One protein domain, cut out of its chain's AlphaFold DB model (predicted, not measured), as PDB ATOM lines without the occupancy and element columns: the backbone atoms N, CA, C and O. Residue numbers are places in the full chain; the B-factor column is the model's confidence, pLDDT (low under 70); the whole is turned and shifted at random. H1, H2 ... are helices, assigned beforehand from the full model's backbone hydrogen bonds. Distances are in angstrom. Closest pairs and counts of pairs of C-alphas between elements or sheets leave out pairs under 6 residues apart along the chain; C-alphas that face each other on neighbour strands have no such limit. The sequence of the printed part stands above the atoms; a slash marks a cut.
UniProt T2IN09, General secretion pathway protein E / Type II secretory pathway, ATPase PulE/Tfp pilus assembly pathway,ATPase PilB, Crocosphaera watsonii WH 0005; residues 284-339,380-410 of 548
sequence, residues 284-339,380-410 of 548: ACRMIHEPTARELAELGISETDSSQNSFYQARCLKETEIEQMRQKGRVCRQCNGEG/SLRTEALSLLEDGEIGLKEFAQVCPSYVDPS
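This is residues 284 to 339 and 380 to 410 of the 548 residues of the protein "General secretion pathway protein E / Type II secretory pathway, ATPase PulE/Tfp pilus assembly pathway,ATPase PilB" of Crocosphaera watsonii WH 0005 (UniProt T2IN09). Look for two unequal lobes joined by one extended stretch, residues 307 to 318: the larger is a loose cluster of short helices built round the helical hairpin of H4 and H5, with H1 near H5 and H2 beyond H1, and the smaller is H3 with the loop of residues 328 to 339, while residues 284 to 292, from the first printed residue, lead into H1. The stretches between the lobes, in residues 284 to 292 and 307 to 318, pair briefly, and the tail of residues 403 to 410 leads away from the hairpin, so that the length runs from H3 to that tail. The printed part has 87 residues, with five named helices in the order H1 to H5 and no named strand; its class is all helix, though under half of the residues, 36 of 87, are in named elements. It is loose, with a radius of gyration of the C-alphas of 15.5 A and spans of 54 by 23 by 23 A.

Find C-alpha 381 at (128.702, 95.641, 141.487); from there H4, residues 381 to 390, runs 14.4 A to C-alpha 390. H5 follows as residues 396 to 402, 10.3 A long, ending at C-alpha 402 at (131.702, 91.147, 147.371). Go back to C-alpha 293 at (128.214, 103.000, 162.994) for H1, residues 293 to 298, 8.6 A long. H2 is residues 303 to 306, 5.1 A long, and H3 is residues 319 to 327, 12.4 A long.

Begin at the helical hairpin of H4 and H5, which touch, their closest C-alphas being those of Ala 385 and Phe 399 at 6.3 A. They run opposite ways at a shallow tilt of 16 degrees. H1 and H5 are near each other, with no pair of C-alphas within 8 A but 5 within 10 A. H1 and H2 only just touch, and only at the corner by their link, with 3 pairs of C-alphas within 8 A, the closest being those of Ala 293 and Glu 303 at 7.8 A. H3 touches no helix. Residues 287 to 288 pair with residues 312 to 313, antiparallel. In H1 and H4 every O i to N i+4 pair is within hydrogen-bond range; in H3 4 of 5 are, in H5 1 of 3, with 2 of its 4 O i to N i+3 pairs, and H2 is too short for an O i to N i+4 pair.

The two C-alphas farthest apart, those of Gln 327 and Ser 410, are 54.6 A apart. Residues 340 to 379 are not printed, and C-alphas 339 and 380 are 27.4 A apart across this cut. The link from H2 to H3 is long, with 12 residues; those from H1 to H2 and from H4 to H5 are tight. In the B-factor column the mean pLDDT of the printed part is 81.9, and residues 303 to 309 and 404 to 410 are under 70.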
ATOM      1  N   ALA A 284     111.269  83.990 155.226       92.94
ATOM      2  CA  ALA A 284     110.400  83.581 156.331       92.94
ATOM      3  C   ALA A 284     111.060  83.614 157.725       92.94
ATOM      4  O   ALA A 284     110.364  83.407 158.722       92.94
ATOM      5  N   CYS A 285     112.379  83.824 157.837       93.06
ATOM      6  CA  CYS A 285     113.037  83.885 159.149       93.06
ATOM      7  C   CYS A 285     114.245  84.826 159.275       93.06
ATOM      8  O   CYS A 285     114.885  84.796 160.331       93.06
ATOM      9  N   ARG A 286     114.559  85.646 158.261       93.94
ATOM     10  CA  ARG A 286     115.546  86.734 158.367       93.94
ATOM     11  C   ARG A 286     115.197  87.641 159.548       93.94
ATOM     12  O   ARG A 286     114.028  87.948 159.780       93.94
ATOM     13  N   MET A 287     116.200  88.021 160.331       92.94
ATOM     14  CA  MET A 287     116.026  88.877 161.509       92.94
ATOM     15  C   MET A 287     116.474  90.290 161.171       92.94
ATOM     16  O   MET A 287     117.408  90.451 160.390       92.94
ATOM     17  N   ILE A 288     115.842  91.296 161.777       92.06
ATOM     18  CA  ILE A 288     116.353  92.670 161.726       92.06
ATOM     19  C   ILE A 288     117.746  92.688 162.374       92.06
ATOM     20  O   ILE A 288     118.013  91.973 163.348       92.06
ATOM     21  N   HIS A 289     118.640  93.474 161.796       89.50
ATOM     22  CA  HIS A 289     119.949  93.783 162.336       89.50
ATOM     23  C   HIS A 289     120.039  95.296 162.553       89.50
ATOM     24  O   HIS A 289     119.644  96.070 161.685       89.50
ATOM     25  N   GLU A 290     120.542  95.708 163.713       89.06
ATOM     26  CA  GLU A 290     120.818  97.108 164.039       89.06
ATOM     27  C   GLU A 290     122.343  97.287 163.990       89.06
ATOM     28  O   GLU A 290     123.008  97.009 164.993       89.06
ATOM     29  N   PRO A 291     122.923  97.646 162.828       85.94
ATOM     30  CA  PRO A 291     124.369  97.731 162.693       85.94
ATOM     31  C   PRO A 291     124.931  98.906 163.479       85.94
ATOM     32  O   PRO A 291     124.348  99.989 163.563       85.94
ATOM     33  N   THR A 292     126.125  98.707 164.018       86.94
ATOM     34  CA  THR A 292     126.901  99.784 164.617       86.94
ATOM     35  C   THR A 292     127.413 100.737 163.535       86.94
ATOM     36  O   THR A 292     127.741 100.329 162.420       86.94
ATOM     37  N   ALA A 293     127.589 102.015 163.885       83.31
ATOM     38  CA  ALA A 293     128.214 103.000 162.994       83.31
ATOM     39  C   ALA A 293     129.614 102.564 162.507       83.31
ATOM     40  O   ALA A 293     130.053 102.966 161.433       83.31
ATOM     41  N   ARG A 294     130.301 101.697 163.269       83.38
ATOM     42  CA  ARG A 294     131.571 101.086 162.867       83.38
ATOM     43  C   ARG A 294     131.401 100.094 161.714       83.38
ATOM     44  O   ARG A 294     132.155 100.189 160.757       83.38
ATOM     45  N   GLU A 295     130.437  99.177 161.788       83.38
ATOM     46  CA  GLU A 295     130.176  98.196 160.719       83.38
ATOM     47  C   GLU A 295     129.764  98.890 159.412       83.38
ATOM     48  O   GLU A 295     130.219  98.505 158.337       83.38
ATOM     49  N   LEU A 296     128.967  99.961 159.500       85.75
ATOM     50  CA  LEU A 296     128.603 100.786 158.343       85.75
ATOM     51  C   LEU A 296     129.823 101.504 157.744       85.75
ATOM     52  O   LEU A 296     130.038 101.441 156.532       85.75
ATOM     53  N   ALA A 297     130.657 102.127 158.584       83.19
ATOM     54  CA  ALA A 297     131.859 102.838 158.147       83.19
ATOM     55  C   ALA A 297     132.927 101.906 157.545       83.19
ATOM     56  O   ALA A 297     133.513 102.242 156.519       83.19
ATOM     57  N   GLU A 298     133.151 100.719 158.121       82.50
ATOM     58  CA  GLU A 298     134.080  99.709 157.580       82.50
ATOM     59  C   GLU A 298     133.635  99.177 156.204       82.50
ATOM     60  O   GLU A 298     134.473  98.753 155.408       82.50
ATOM     61  N   LEU A 299     132.337  99.258 155.887       82.75
ATOM     62  CA  LEU A 299     131.763  98.895 154.588       82.75
ATOM     63  C   LEU A 299     131.548 100.094 153.646       82.75
ATOM     64  O   LEU A 299     131.144  99.897 152.495       82.75
ATOM     65  N   GLY A 300     131.826 101.322 154.096       81.19
ATOM     66  CA  GLY A 300     131.633 102.566 153.341       81.19
ATOM     67  C   GLY A 300     130.164 102.924 153.064       81.19
ATOM     68  O   GLY A 300     129.877 103.530 152.032       81.19
ATOM     69  N   ILE A 301     129.233 102.477 153.910       81.38
ATOM     70  CA  ILE A 301     127.793 102.785 153.821       81.38
ATOM     71  C   ILE A 301     127.542 104.087 154.591       81.38
ATOM     72  O   ILE A 301     128.019 104.225 155.719       81.38
ATOM     73  N   SER A 302     126.831 105.057 154.007       75.62
ATOM     74  CA  SER A 302     126.663 106.366 154.649       75.62
ATOM     75  C   SER A 302     125.567 106.360 155.720       75.62
ATOM     76  O   SER A 302     124.604 105.592 155.654       75.62
ATOM     77  N   GLU A 303     125.667 107.277 156.690       66.38
ATOM     78  CA  GLU A 303     124.621 107.464 157.709       66.38
ATOM     79  C   GLU A 303     123.268 107.875 157.090       66.38
ATOM     80  O   GLU A 303     122.206 107.564 157.634       66.38
ATOM     81  N   THR A 304     123.291 108.519 155.916       61.69
ATOM     82  CA  THR A 304     122.095 108.831 155.121       61.69
ATOM     83  C   THR A 304     121.416 107.578 154.569       61.69
ATOM     84  O   THR A 304     120.190 107.479 154.668       61.69
ATOM     85  N   ASP A 305     122.178 106.598 154.080       62.97
ATOM     86  CA  ASP A 305     121.639 105.338 153.544       62.97
ATOM     87  C   ASP A 305     121.109 104.455 154.684       62.97
ATOM     88  O   ASP A 305     120.022 103.885 154.596       62.97
ATOM     89  N   SER A 306     121.823 104.402 155.817       62.22
ATOM     90  CA  SER A 306     121.373 103.636 156.985       62.22
ATOM     91  C   SER A 306     120.120 104.204 157.655       62.22
ATOM     92  O   SER A 306     119.417 103.474 158.345       62.22
ATOM     93  N   SER A 307     119.822 105.495 157.465       59.41
ATOM     94  CA  SER A 307     118.649 106.141 158.074       59.41
ATOM     95  C   SER A 307     117.308 105.746 157.439       59.41
ATOM     96  O   SER A 307     116.260 105.970 158.047       59.41
ATOM     97  N   GLN A 308     117.331 105.171 156.232       61.22
ATOM     98  CA  GLN A 308     116.132 104.820 155.457       61.22
ATOM     99  C   GLN A 308     115.901 103.303 155.364       61.22
ATOM    100  O   GLN A 308     114.771 102.872 155.132       61.22
ATOM    101  N   ASN A 309     116.942 102.499 155.591       66.69
ATOM    102  CA  ASN A 309     116.959 101.076 155.266       66.69
ATOM    103  C   ASN A 309     116.925 100.161 156.497       66.69
ATOM    104  O   ASN A 309     117.567 100.409 157.515       66.69
ATOM    105  N   SER A 310     116.182  99.057 156.388       80.12
ATOM    106  CA  SER A 310     116.134  98.007 157.415       80.12
ATOM    107  C   SER A 310     117.134  96.907 157.080       80.12
ATOM    108  O   SER A 310     116.861  96.068 156.228       80.12
ATOM    109  N   PHE A 311     118.275  96.872 157.765       89.25
ATOM    110  CA  PHE A 311     119.257  95.806 157.571       89.25
ATOM    111  C   PHE A 311     118.745  94.470 158.126       89.25
ATOM    112  O   PHE A 311     118.067  94.412 159.158       89.25
ATOM    113  N   TYR A 312     119.111  93.376 157.459       92.81
ATOM    114  CA  TYR A 312     118.733  92.020 157.853       92.81
ATOM    115  C   TYR A 312     119.953  91.110 158.030       92.81
ATOM    116  O   TYR A 312     121.020  91.330 157.461       92.81
ATOM    117  N   GLN A 313     119.778  90.054 158.823       92.88
ATOM    118  CA  GLN A 313     120.771  89.003 159.043       92.88
ATOM    119  C   GLN A 313     120.138  87.605 159.016       92.88
ATOM    120  O   GLN A 313     118.958  87.414 159.349       92.88
ATOM    121  N   ALA A 314     120.941  86.609 158.640       92.12
ATOM    122  CA  ALA A 314     120.527  85.213 158.588       92.12
ATOM    123  C   ALA A 314     120.257  84.648 159.987       92.12
ATOM    124  O   ALA A 314     121.043  84.819 160.920       92.12
ATOM    125  N   ARG A 315     119.160  83.898 160.129       90.69
ATOM    126  CA  ARG A 315     118.842  83.170 161.364       90.69
ATOM    127  C   ARG A 315     119.375  81.742 161.310       90.69
ATOM    128  O   ARG A 315     118.604  80.786 161.252       90.69
ATOM    129  N   CYS A 316     120.696  81.623 161.315       86.25
ATOM    130  CA  CYS A 316     121.381  80.339 161.378       86.25
ATOM    131  C   CYS A 316     121.180  79.689 162.757       86.25
ATOM    132  O   CYS A 316     121.339  80.343 163.789       86.25
ATOM    133  N   LEU A 317     120.877  78.395 162.777       85.00
ATOM    134  CA  LEU A 317     120.903  77.536 163.961       85.00
ATOM    135  C   LEU A 317     122.050  76.527 163.819       85.00
ATOM    136  O   LEU A 317     122.343  76.068 162.717       85.00
ATOM    137  N   LYS A 318     122.691  76.139 164.923       86.88
ATOM    138  CA  LYS A 318     123.669  75.033 164.926       86.88
ATOM    139  C   LYS A 318     122.940  73.695 164.814       86.88
ATOM    140  O   LYS A 318     121.818  73.587 165.289       86.88
ATOM    141  N   GLU A 319     123.583  72.641 164.312       79.25
ATOM    142  CA  GLU A 319     122.944  71.317 164.135       79.25
ATOM    143  C   GLU A 319     122.250  70.792 165.414       79.25
ATOM    144  O   GLU A 319     121.117  70.310 165.387       79.25
ATOM    145  N   THR A 320     122.878  70.983 166.579       82.38
ATOM    146  CA  THR A 320     122.311  70.614 167.890       82.38
ATOM    147  C   THR A 320     121.105  71.463 168.311       82.38
ATOM    148  O   THR A 320     120.279  71.008 169.103       82.38
ATOM    149  N   GLU A 321     120.986  72.686 167.795       83.62
ATOM    150  CA  GLU A 321     119.852  73.595 167.990       83.62
ATOM    151  C   GLU A 321     118.747  73.307 166.961       83.62
ATOM    152  O   GLU A 321     117.571  73.312 167.327       83.62
ATOM    153  N   ILE A 322     119.111  72.981 165.711       80.69
ATOM    154  CA  ILE A 322     118.204  72.521 164.651       80.69
ATOM    155  C   ILE A 322     117.438  71.296 165.137       80.69
ATOM    156  O   ILE A 322     116.212  71.332 165.153       80.69
ATOM    157  N   GLU A 323     118.115  70.246 165.606       78.81
ATOM    158  CA  GLU A 323     117.440  69.018 166.044       78.81
ATOM    159  C   GLU A 323     116.536  69.254 167.270       78.81
ATOM    160  O   GLU A 323     115.369  68.856 167.278       78.81
ATOM    161  N   GLN A 324     116.995  70.021 168.266       83.12
ATOM    162  CA  GLN A 324     116.151  70.410 169.404       83.12
ATOM    163  C   GLN A 324     114.921  71.233 168.995       83.12
ATOM    164  O   GLN A 324     113.861  71.115 169.613       83.12
ATOM    165  N   MET A 325     115.050  72.109 167.998       83.19
ATOM    166  CA  MET A 325     113.948  72.931 167.498       83.19
ATOM    167  C   MET A 325     113.040  72.141 166.545       83.19
ATOM    168  O   MET A 325     111.842  72.417 166.503       83.19
ATOM    169  N   ARG A 326     113.567  71.128 165.843       82.94
ATOM    170  CA  ARG A 326     112.836  70.179 164.988       82.94
ATOM    171  C   ARG A 326     111.891  69.338 165.844       82.94
ATOM    172  O   ARG A 326     110.690  69.348 165.595       82.94
ATOM    173  N   GLN A 327     112.396  68.763 166.939       82.19
ATOM    174  CA  GLN A 327     111.598  68.059 167.957       82.19
ATOM    175  C   GLN A 327     110.512  68.945 168.596       82.19
ATOM    176  O   GLN A 327     109.435  68.464 168.937       82.19
ATOM    177  N   LYS A 328     110.765  70.255 168.730       85.31
ATOM    178  CA  LYS A 328     109.800  71.244 169.251       85.31
ATOM    179  C   LYS A 328     108.862  71.824 168.178       85.31
ATOM    180  O   LYS A 328     108.038  72.673 168.512       85.31
ATOM    181  N   GLY A 329     108.996  71.434 166.906       81.44
ATOM    182  CA  GLY A 329     108.215  71.972 165.782       81.44
ATOM    183  C   GLY A 329     108.480  73.451 165.447       81.44
ATOM    184  O   GLY A 329     107.631  74.094 164.834       81.44
ATOM    185  N   ARG A 330     109.627  74.005 165.870       85.44
ATOM    186  CA  ARG A 330     109.990  75.440 165.804       85.44
ATOM    187  C   ARG A 330     111.098  75.787 164.799       85.44
ATOM    188  O   ARG A 330     111.483  76.950 164.711       85.44
ATOM    189  N   VAL A 331     111.613  74.810 164.054       88.38
ATOM    190  CA  VAL A 331     112.493  75.052 162.897       88.38
ATOM    191  C   VAL A 331     111.721  75.766 161.779       88.38
ATOM    192  O   VAL A 331     110.551  75.464 161.534       88.38
ATOM    193  N   CYS A 332     112.374  76.703 161.083       87.81
ATOM    194  CA  CYS A 332     111.807  77.339 159.894       87.81
ATOM    195  C   CYS A 332     111.604  76.298 158.781       87.81
ATOM    196  O   CYS A 332     112.550  75.629 158.378       87.81
ATOM    197  N   ARG A 333     110.378  76.172 158.262       87.12
ATOM    198  CA  ARG A 333     110.010  75.150 157.259       87.12
ATOM    199  C   ARG A 333     110.576  75.399 155.854       87.12
ATOM    200  O   ARG A 333     110.420  74.542 154.993       87.12
ATOM    201  N   GLN A 334     111.174  76.567 155.624       85.31
ATOM    202  CA  GLN A 334     111.753  76.970 154.342       85.31
ATOM    203  C   GLN A 334     113.247  76.602 154.306       85.31
ATOM    204  O   GLN A 334     113.615  75.639 153.642       85.31
ATOM    205  N   CYS A 335     114.071  77.256 155.134       85.75
ATOM    206  CA  CYS A 335     115.519  77.011 155.235       85.75
ATOM    207  C   CYS A 335     115.944  75.857 156.163       85.75
ATOM    208  O   CYS A 335     117.129  75.676 156.409       85.75
ATOM    209  N   ASN A 336     115.010  75.140 156.795       85.06
ATOM    210  CA  ASN A 336     115.276  74.063 157.769       85.06
ATOM    211  C   ASN A 336     116.188  74.426 158.968       85.06
ATOM    212  O   ASN A 336     116.568  73.544 159.736       85.06
ATOM    213  N   GLY A 337     116.452  75.718 159.194       84.88
ATOM    214  CA  GLY A 337     117.328  76.233 160.255       84.88
ATOM    215  C   GLY A 337     118.664  76.801 159.764       84.88
ATOM    216  O   GLY A 337     119.379  77.398 160.562       84.88
ATOM    217  N   GLU A 338     118.980  76.685 158.472       86.56
ATOM    218  CA  GLU A 338     120.235  77.178 157.878       86.56
ATOM    219  C   GLU A 338     120.309  78.714 157.822       86.56
ATOM    220  O   GLU A 338     121.393  79.284 157.809       86.56
ATOM    221  N   GLY A 339     119.159  79.398 157.826       89.56
ATOM    222  CA  GLY A 339     119.056  80.865 157.801       89.56
ATOM    223  C   GLY A 339     118.962  81.489 156.402       89.56
ATOM    224  O   GLY A 339     118.506  82.629 156.297       89.56
ATOM    225  N   SER A 380     129.839  98.664 138.824       80.69
ATOM    226  CA  SER A 380     128.472  98.850 139.335       80.69
ATOM    227  C   SER A 380     128.053  97.793 140.363       80.69
ATOM    228  O   SER A 380     127.065  97.992 141.071       80.69
ATOM    229  N   LEU A 381     128.854  96.733 140.521       85.94
ATOM    230  CA  LEU A 381     128.702  95.641 141.487       85.94
ATOM    231  C   LEU A 381     128.331  96.119 142.901       85.94
ATOM    232  O   LEU A 381     127.488  95.520 143.566       85.94
ATOM    233  N   ARG A 382     128.927  97.230 143.361       85.88
ATOM    234  CA  ARG A 382     128.624  97.825 144.671       85.88
ATOM    235  C   ARG A 382     127.200  98.375 144.757       85.88
ATOM    236  O   ARG A 382     126.576  98.248 145.803       85.88
ATOM    237  N   THR A 383     126.693  98.978 143.688       84.81
ATOM    238  CA  THR A 383     125.328  99.521 143.620       84.81
ATOM    239  C   THR A 383     124.298  98.393 143.577       84.81
ATOM    240  O   THR A 383     123.315  98.444 144.312       84.81
ATOM    241  N   GLU A 384     124.552  97.339 142.793       87.38
ATOM    242  CA  GLU A 384     123.690  96.146 142.743       87.38
ATOM    243  C   GLU A 384     123.670  95.433 144.112       87.38
ATOM    244  O   GLU A 384     122.603  95.158 144.666       87.38
ATOM    245  N   ALA A 385     124.839  95.246 144.739       89.69
ATOM    246  CA  ALA A 385     124.955  94.672 146.081       89.69
ATOM    247  C   ALA A 385     124.291  95.529 147.178       89.69
ATOM    248  O   ALA A 385     123.764  94.970 148.141       89.69
ATOM    249  N   LEU A 386     124.290  96.865 147.052       88.44
ATOM    250  CA  LEU A 386     123.550  97.746 147.963       88.44
ATOM    251  C   LEU A 386     122.037  97.543 147.810       88.44
ATOM    252  O   LEU A 386     121.377  97.318 148.818       88.44
ATOM    253  N   SER A 387     121.495  97.498 146.586       88.38
ATOM    254  CA  SER A 387     120.059  97.238 146.370       88.38
ATOM    255  C   SER A 387     119.605  95.918 147.014       88.38
ATOM    256  O   SER A 387     118.592  95.876 147.709       88.38
ATOM    257  N   LEU A 388     120.393  94.844 146.872       90.69
ATOM    258  CA  LEU A 388     120.106  93.554 147.518       90.69
ATOM    259  C   LEU A 388     120.143  93.617 149.056       90.69
ATOM    260  O   LEU A 388     119.453  92.848 149.732       90.69
ATOM    261  N   LEU A 389     120.969  94.495 149.625       91.38
ATOM    262  CA  LEU A 389     121.055  94.718 151.067       91.38
ATOM    263  C   LEU A 389     119.834  95.505 151.582       91.38
ATOM    264  O   LEU A 389     119.327  95.188 152.658       91.38
ATOM    265  N   GLU A 390     119.331  96.468 150.802       88.75
ATOM    266  CA  GLU A 390     118.120  97.255 151.092       88.75
ATOM    267  C   GLU A 390     116.842  96.398 151.026       88.75
ATOM    268  O   GLU A 390     116.030  96.420 151.954       88.75
ATOM    269  N   ASP A 391     116.702  95.548 150.001       89.50
ATOM    270  CA  ASP A 391     115.617  94.555 149.899       89.50
ATOM    271  C   ASP A 391     115.688  93.471 151.002       89.50
ATOM    272  O   ASP A 391     114.716  92.742 151.272       89.50
ATOM    273  N   GLY A 392     116.845  93.339 151.660       90.88
ATOM    274  CA  GLY A 392     117.155  92.285 152.625       90.88
ATOM    275  C   GLY A 392     117.318  90.903 151.988       90.88
ATOM    276  O   GLY A 392     117.044  89.889 152.640       90.88
ATOM    277  N   GLU A 393     117.679  90.855 150.706       92.44
ATOM    278  CA  GLU A 393     118.058  89.641 149.979       92.44
ATOM    279  C   GLU A 393     119.379  89.076 150.526       92.44
ATOM    280  O   GLU A 393     119.535  87.859 150.623       92.44
ATOM    281  N   ILE A 394     120.298  89.958 150.934       94.25
ATOM    282  CA  ILE A 394     121.594  89.636 151.550       94.25
ATOM    283  C   ILE A 394     121.771  90.381 152.885       94.25
ATOM    284  O   ILE A 394     121.052  91.337 153.175       94.25
ATOM    285  N   GLY A 395     122.711  89.934 153.724       92.38
ATOM    286  CA  GLY A 395     123.117  90.641 154.944       92.38
ATOM    287  C   GLY A 395     124.436  91.398 154.775       92.38
ATOM    288  O   GLY A 395     125.158  91.207 153.797       92.38
ATOM    289  N   LEU A 396     124.808  92.218 155.767       90.75
ATOM    290  CA  LEU A 396     126.082  92.965 155.762       90.75
ATOM    291  C   LEU A 396     127.314  92.051 155.641       90.75
ATOM    292  O   LEU A 396     128.297  92.416 155.004       90.75
ATOM    293  N   LYS A 397     127.245  90.839 156.206       90.56
ATOM    294  CA  LYS A 397     128.292  89.810 156.100       90.56
ATOM    295  C   LYS A 397     128.466  89.299 154.665       90.56
ATOM    296  O   LYS A 397     129.577  88.953 154.271       90.56
ATOM    297  N   GLU A 398     127.381  89.200 153.907       91.06
ATOM    298  CA  GLU A 398     127.371  88.752 152.513       91.06
ATOM    299  C   GLU A 398     127.802  89.899 151.591       91.06
ATOM    300  O   GLU A 398     128.668  89.708 150.743       91.06
ATOM    301  N   PHE A 399     127.317  91.119 151.847       90.88
ATOM    302  CA  PHE A 399     127.790  92.341 151.192       90.88
ATOM    303  C   PHE A 399     129.314  92.520 151.328       90.88
ATOM    304  O   PHE A 399     129.999  92.785 150.343       90.88
ATOM    305  N   ALA A 400     129.868  92.289 152.524       89.00
ATOM    306  CA  ALA A 400     131.303  92.393 152.804       89.00
ATOM    307  C   ALA A 400     132.192  91.417 152.005       89.00
ATOM    308  O   ALA A 400     133.381  91.683 151.849       89.00
ATOM    309  N   GLN A 401     131.643  90.298 151.512       86.06
ATOM    310  CA  GLN A 401     132.389  89.319 150.703       86.06
ATOM    311  C   GLN A 401     132.603  89.806 149.264       86.06
ATOM    312  O   GLN A 401     133.603  89.458 148.648       86.06
ATOM    313  N   VAL A 402     131.676  90.614 148.744       85.00
ATOM    314  CA  VAL A 402     131.702  91.147 147.371       85.00
ATOM    315  C   VAL A 402     132.248  92.578 147.336       85.00
ATOM    316  O   VAL A 402     132.922  92.972 146.391       85.00
ATOM    317  N   CYS A 403     132.012  93.358 148.393       83.19
ATOM    318  CA  CYS A 403     132.499  94.726 148.560       83.19
ATOM    319  C   CYS A 403     133.431  94.864 149.783       83.19
ATOM    320  O   CYS A 403     133.069  95.545 150.751       83.19
ATOM    321  N   PRO A 404     134.632  94.250 149.774       68.94
ATOM    322  CA  PRO A 404     135.584  94.363 150.875       68.94
ATOM    323  C   PRO A 404     136.092  95.807 151.032       68.94
ATOM    324  O   PRO A 404     136.771  96.337 150.155       68.94
ATOM    325  N   SER A 405     135.754  96.423 152.171       59.06
ATOM    326  CA  SER A 405     136.252  97.715 152.682       59.06
ATOM    327  C   SER A 405     136.514  98.803 151.627       59.06
ATOM    328  O   SER A 405     137.650  99.013 151.191       59.06
ATOM    329  N   TYR A 406     135.469  99.549 151.256       51.59
ATOM    330  CA  TYR A 406     135.594 100.711 150.372       51.59
ATOM    331  C   TYR A 406     136.303 101.878 151.080       51.59
ATOM    332  O   TYR A 406     135.670 102.729 151.705       51.59
ATOM    333  N   VAL A 407     137.633 101.928 150.963       46.88
ATOM    334  CA  VAL A 407     138.415 103.135 151.257       46.88
ATOM    335  C   VAL A 407     138.263 104.088 150.074       46.88
ATOM    336  O   VAL A 407     138.950 103.959 149.063       46.88
ATOM    337  N   ASP A 408     137.332 105.031 150.206       42.50
ATOM    338  CA  ASP A 408     137.132 106.126 149.260       42.50
ATOM    339  C   ASP A 408     138.435 106.935 149.074       42.50
ATOM    340  O   ASP A 408     138.887 107.569 150.031       42.50
ATOM    341  N   PRO A 409     139.031 106.981 147.866       42.84
ATOM    342  CA  PRO A 409     140.266 107.727 147.621       42.84
ATOM    343  C   PRO A 409     140.085 109.255 147.684       42.84
ATOM    344  O   PRO A 409     141.078 109.980 147.621       42.84
ATOM    345  N   SER A 410     138.848 109.757 147.785       39.69
ATOM    346  CA  SER A 410     138.543 111.175 148.017       39.69
ATOM    347  C   SER A 410     138.302 111.528 149.492       39.69
ATOM    348  O   SER A 410     138.401 112.702 149.861       39.69
TER     349      SER A 410